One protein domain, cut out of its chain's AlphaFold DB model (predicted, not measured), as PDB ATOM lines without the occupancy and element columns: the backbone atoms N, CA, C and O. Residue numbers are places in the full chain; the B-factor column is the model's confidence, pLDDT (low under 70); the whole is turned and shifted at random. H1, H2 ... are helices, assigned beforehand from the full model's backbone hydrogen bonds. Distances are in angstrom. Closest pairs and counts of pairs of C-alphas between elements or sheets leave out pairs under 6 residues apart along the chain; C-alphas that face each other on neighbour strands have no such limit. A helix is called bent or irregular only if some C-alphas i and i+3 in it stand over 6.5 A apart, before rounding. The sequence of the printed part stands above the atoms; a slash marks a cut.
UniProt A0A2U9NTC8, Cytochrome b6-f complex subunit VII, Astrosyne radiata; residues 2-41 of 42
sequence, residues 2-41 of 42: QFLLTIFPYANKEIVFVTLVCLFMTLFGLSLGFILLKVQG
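Overview. This is residues 2 to 41 of the 42 residues of the protein "Cytochrome b6-f complex subunit VII" of Astrosyne radiata (UniProt A0A2U9NTC8). One long, straight helix, H2, makes nearly the whole length of this model, and a short helix, H1, sits crosswise near its first end, set off to one side of it and joined to it by the loop of residues 8 to 12. Residues 18 to 41, of which 18 to 40 belong to H2, stick out free of the rest as a long arm. The printed part has 40 residues with two named helices, H1 then H2 along the chain, and no named strand; the class is all helix. It is extended, with a radius of gyration of the C-alphas of 15.2 A, and its outline is a rod spanning 47 by 14 by 10 A.

Arrangement. H2, residues 13 to 40, is the longest helix. H1, residues 2 to 7, is close to H2 but not clearly touching it, with 2 pairs of C-alphas within 8 A. Their closest C-alphas, those of Leu 5 and Lys 13, are 7.8 A apart. The lines of the two helices are about perpendicular, at 89 degrees, and their centres are 22.4 A apart. In H1 and H2 every pair of O i and N i+4 is within hydrogen-bond range.

Along the chain. H2 runs from C-alpha 13 at (22.394, -6.793, -11.115) to C-alpha 40 at (54.797, 8.800, -29.628), 40.4 A from first to last C-alpha. H1 begins at C-alpha 2 at (25.197, -15.892, -11.589) and measures 9.0 A from first to last C-alpha. Neither helix is bent.

Size, cuts and confidence. The two C-alphas farthest apart, those of Tyr 10 and Gly 41, are 47.4 A apart. The printed part has no cut. The link from H1 to H2, residues 8 to 12, is tight. The mean pLDDT of the printed part is 88.2, with 94 for H2 and 72 for H1; residue 2 is under 70.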
ATOM      1  N   GLN A   2      25.350 -14.929 -12.697       67.12
ATOM      2  CA  GLN A   2      25.197 -15.892 -11.589       67.12
ATOM      3  C   GLN A   2      26.442 -15.993 -10.696       67.12
ATOM      4  O   GLN A   2      26.300 -15.912  -9.488       67.12
ATOM      5  N   PHE A   3      27.648 -16.046 -11.270       70.25
ATOM      6  CA  PHE A   3      28.894 -16.102 -10.492       70.25
ATOM      7  C   PHE A   3      29.145 -14.846  -9.638       70.25
ATOM      8  O   PHE A   3      29.549 -14.953  -8.484       70.25
ATOM      9  N   LEU A   4      28.866 -13.649 -10.175       71.75
ATOM     10  CA  LEU A   4      29.012 -12.405  -9.411       71.75
ATOM     11  C   LEU A   4      27.952 -12.269  -8.316       71.75
ATOM     12  O   LEU A   4      28.269 -11.760  -7.251       71.75
ATOM     13  N   LEU A   5      26.732 -12.758  -8.543       70.06
ATOM     14  CA  LEU A   5      25.691 -12.820  -7.512       70.06
ATOM     15  C   LEU A   5      25.998 -13.871  -6.438       70.06
ATOM     16  O   LEU A   5      25.551 -13.721  -5.314       70.06
ATOM     17  N   THR A   6      26.772 -14.916  -6.734       74.88
ATOM     18  CA  THR A   6      27.244 -15.852  -5.699       74.88
ATOM     19  C   THR A   6      28.246 -15.188  -4.751       74.88
ATOM     20  O   THR A   6      28.212 -15.448  -3.553       74.88
ATOM     21  N   ILE A   7      29.114 -14.313  -5.270       78.88
ATOM     22  CA  ILE A   7      30.093 -13.553  -4.470       78.88
ATOM     23  C   ILE A   7      29.417 -12.362  -3.768       78.88
ATOM     24  O   ILE A   7      29.728 -12.055  -2.620       78.88
ATOM     25  N   PHE A   8      28.460 -11.720  -4.441       76.50
ATOM     26  CA  PHE A   8      27.690 -10.582  -3.944       76.50
ATOM     27  C   PHE A   8      26.179 -10.882  -3.973       76.50
ATOM     28  O   PHE A   8      25.465 -10.380  -4.846       76.50
ATOM     29  N   PRO A   9      25.664 -11.672  -3.012       72.88
ATOM     30  CA  PRO A   9      24.275 -12.152  -3.012       72.88
ATOM     31  C   PRO A   9      23.222 -11.051  -2.872       72.88
ATOM     32  O   PRO A   9      22.089 -11.230  -3.309       72.88
ATOM     33  N   TYR A  10      23.598  -9.900  -2.316       80.69
ATOM     34  CA  TYR A  10      22.706  -8.753  -2.118       80.69
ATOM     35  C   TYR A  10      22.893  -7.637  -3.153       80.69
ATOM     36  O   TYR A  10      22.218  -6.612  -3.076       80.69
ATOM     37  N   ALA A  11      23.819  -7.786  -4.105       78.50
ATOM     38  CA  ALA A  11      24.104  -6.716  -5.053       78.50
ATOM     39  C   ALA A  11      23.077  -6.677  -6.192       78.50
ATOM     40  O   ALA A  11      22.776  -7.695  -6.820       78.50
ATOM     41  N   ASN A  12      22.576  -5.474  -6.503       84.19
ATOM     42  CA  ASN A  12      21.700  -5.282  -7.654       84.19
ATOM     43  C   ASN A  12      22.459  -5.605  -8.950       84.19
ATOM     44  O   ASN A  12      23.599  -5.176  -9.151       84.19
ATOM     45  N   LYS A  13      21.799  -6.327  -9.858       84.06
ATOM     46  CA  LYS A  13      22.394  -6.793 -11.115       84.06
ATOM     47  C   LYS A  13      22.891  -5.631 -11.979       84.06
ATOM     48  O   LYS A  13      23.943  -5.734 -12.601       84.06
ATOM     49  N   GLU A  14      22.158  -4.526 -11.987       87.06
ATOM     50  CA  GLU A  14      22.500  -3.346 -12.784       87.06
ATOM     51  C   GLU A  14      23.738  -2.630 -12.245       87.06
ATOM     52  O   GLU A  14      24.601  -2.235 -13.021       87.06
ATOM     53  N   ILE A  15      23.871  -2.536 -10.917       88.06
ATOM     54  CA  ILE A  15      25.037  -1.921 -10.266       88.06
ATOM     55  C   ILE A  15      26.292  -2.719 -10.608       88.06
ATOM     56  O   ILE A  15      27.301  -2.159 -11.021       88.06
ATOM     57  N   VAL A  16      26.217  -4.041 -10.491       87.31
ATOM     58  CA  VAL A  16      27.330  -4.935 -10.821       87.31
ATOM     59  C   VAL A  16      27.737  -4.810 -12.294       87.31
ATOM     60  O   VAL A  16      28.928  -4.800 -12.606       87.31
ATOM     61  N   PHE A  17      26.763  -4.678 -13.197       88.12
ATOM     62  CA  PHE A  17      27.026  -4.465 -14.617       88.12
ATOM     63  C   PHE A  17      27.698  -3.112 -14.880       88.12
ATOM     64  O   PHE A  17      28.735  -3.067 -15.540       88.12
ATOM     65  N   VAL A  18      27.164  -2.029 -14.312       93.19
ATOM     66  CA  VAL A  18      27.749  -0.682 -14.408       93.19
ATOM     67  C   VAL A  18      29.180  -0.655 -13.882       93.19
ATOM     68  O   VAL A  18      30.060  -0.107 -14.545       93.19
ATOM     69  N   THR A  19      29.442  -1.285 -12.737       91.00
ATOM     70  CA  THR A  19      30.787  -1.353 -12.154       91.00
ATOM     71  C   THR A  19      31.759  -2.076 -13.080       91.00
ATOM     72  O   THR A  19      32.867  -1.588 -13.292       91.00
ATOM     73  N   LEU A  20      31.347  -3.200 -13.677       92.19
ATOM     74  CA  LEU A  20      32.171  -3.908 -14.658       92.19
ATOM     75  C   LEU A  20      32.469  -3.032 -15.876       92.19
ATOM     76  O   LEU A  20      33.628  -2.915 -16.262       92.19
ATOM     77  N   VAL A  21      31.455  -2.385 -16.455       95.44
ATOM     78  CA  VAL A  21      31.646  -1.516 -17.625       95.44
ATOM     79  C   VAL A  21      32.589  -0.357 -17.300       95.44
ATOM     80  O   VAL A  21      33.529  -0.117 -18.052       95.44
ATOM     81  N   CYS A  22      32.393   0.320 -16.169       96.31
ATOM     82  CA  CYS A  22      33.229   1.448 -15.756       96.31
ATOM     83  C   CYS A  22      34.689   1.021 -15.517       96.31
ATOM     84  O   CYS A  22      35.627   1.693 -15.959       96.31
ATOM     85  N   LEU A  23      34.892  -0.145 -14.894       95.50
ATOM     86  CA  LEU A  23      36.213  -0.746 -14.711       95.50
ATOM     87  C   LEU A  23      36.886  -1.045 -16.059       95.50
ATOM     88  O   LEU A  23      38.031  -0.648 -16.271       95.50
ATOM     89  N   PHE A  24      36.175  -1.683 -16.991       96.62
ATOM     90  CA  PHE A  24      36.704  -1.963 -18.328       96.62
ATOM     91  C   PHE A  24      37.016  -0.689 -19.111       96.62
ATOM     92  O   PHE A  24      38.078  -0.615 -19.721       96.62
ATOM     93  N   MET A  25      36.153   0.329 -19.062       97.44
ATOM     94  CA  MET A  25      36.411   1.619 -19.709       97.44
ATOM     95  C   MET A  25      37.667   2.294 -19.147       97.44
ATOM     96  O   MET A  25      38.469   2.825 -19.912       97.44
ATOM     97  N   THR A  26      37.871   2.224 -17.830       96.81
ATOM     98  CA  THR A  26      39.046   2.806 -17.166       96.81
ATOM     99  C   THR A  26      40.328   2.081 -17.570       96.81
ATOM    100  O   THR A  26      41.296   2.715 -17.989       96.81
ATOM    101  N   LEU A  27      40.333   0.746 -17.501       97.38
ATOM    102  CA  LEU A  27      41.485  -0.070 -17.897       97.38
ATOM    103  C   LEU A  27      41.793   0.066 -19.388       97.38
ATOM    104  O   LEU A  27      42.959   0.113 -19.774       97.38
ATOM    105  N   PHE A  28      40.760   0.170 -20.222       96.94
ATOM    106  CA  PHE A  28      40.913   0.394 -21.652       96.94
ATOM    107  C   PHE A  28      41.521   1.768 -21.945       96.94
ATOM    108  O   PHE A  28      42.485   1.849 -22.699       96.94
ATOM    109  N   GLY A  29      41.030   2.833 -21.303       96.69
ATOM    110  CA  GLY A  29      41.608   4.172 -21.432       96.69
ATOM    111  C   GLY A  29      43.070   4.227 -20.978       96.69
ATOM    112  O   GLY A  29      43.907   4.790 -21.678       96.69
ATOM    113  N   LEU A  30      43.397   3.576 -19.857       96.62
ATOM    114  CA  LEU A  30      44.772   3.461 -19.366       96.62
ATOM    115  C   LEU A  30      45.664   2.687 -20.350       96.62
ATOM    116  O   LEU A  30      46.771   3.124 -20.662       96.62
ATOM    117  N   SER A  31      45.177   1.556 -20.866       95.88
ATOM    118  CA  SER A  31      45.898   0.741 -21.846       95.88
ATOM    119  C   SER A  31      46.155   1.510 -23.141       95.88
ATOM    120  O   SER A  31      47.289   1.516 -23.620       95.88
ATOM    121  N   LEU A  32      45.144   2.205 -23.669       96.56
ATOM    122  CA  LEU A  32      45.293   3.079 -24.831       96.56
ATOM    123  C   LEU A  32      46.286   4.206 -24.559       96.56
ATOM    124  O   LEU A  32      47.134   4.461 -25.405       96.56
ATOM    125  N   GLY A  33      46.223   4.833 -23.381       95.25
ATOM    126  CA  GLY A  33      47.188   5.843 -22.953       95.25
ATOM    127  C   GLY A  33      48.620   5.332 -23.078       95.25
ATOM    128  O   GLY A  33      49.404   5.910 -23.820       95.25
ATOM    129  N   PHE A  34      48.942   4.191 -22.465       94.94
ATOM    130  CA  PHE A  34      50.281   3.599 -22.565       94.94
ATOM    131  C   PHE A  34      50.691   3.234 -23.998       94.94
ATOM    132  O   PHE A  34      51.847   3.436 -24.369       94.94
ATOM    133  N   ILE A  35      49.767   2.718 -24.815       96.25
ATOM    134  CA  ILE A  35      50.041   2.413 -26.229       96.25
ATOM    135  C   ILE A  35      50.354   3.700 -27.001       96.25
ATOM    136  O   ILE A  35      51.287   3.725 -27.799       96.25
ATOM    137  N   LEU A  36      49.613   4.778 -26.752       95.19
ATOM    138  CA  LEU A  36      49.838   6.064 -27.403       95.19
ATOM    139  C   LEU A  36      51.167   6.698 -26.985       95.19
ATOM    140  O   LEU A  36      51.818   7.288 -27.844       95.19
ATOM    141  N   LEU A  37      51.594   6.562 -25.724       95.38
ATOM    142  CA  LEU A  37      52.931   7.004 -25.289       95.38
ATOM    143  C   LEU A  37      54.024   6.210 -26.026       95.38
ATOM    144  O   LEU A  37      54.931   6.798 -26.612       95.38
ATOM    145  N   LYS A  38      53.855   4.883 -26.144       91.94
ATOM    146  CA  LYS A  38      54.767   4.012 -26.908       91.94
ATOM    147  C   LYS A  38      54.859   4.366 -28.393       91.94
ATOM    148  O   LYS A  38      55.935   4.260 -28.973       91.94
ATOM    149  N   VAL A  39      53.750   4.759 -29.024       94.06
ATOM    150  CA  VAL A  39      53.736   5.180 -30.437       94.06
ATOM    151  C   VAL A  39      54.336   6.578 -30.616       94.06
ATOM    152  O   VAL A  39      54.948   6.845 -31.647       94.06
ATOM    153  N   GLN A  40      54.201   7.458 -29.621       87.94
ATOM    154  CA  GLN A  40      54.797   8.800 -29.628       87.94
ATOM    155  C   GLN A  40      56.313   8.802 -29.377       87.94
ATOM    156  O   GLN A  40      56.952   9.831 -29.584       87.94
ATOM    157  N   GLY A  41      56.903   7.657 -29.019       82.88
ATOM    158  CA  GLY A  41      58.347   7.519 -28.827       82.88
ATOM    159  C   GLY A  41      58.830   7.863 -27.419       82.88
ATOM    160  O   GLY A  41      60.032   8.071 -27.246       82.88
TER     161      GLY A  41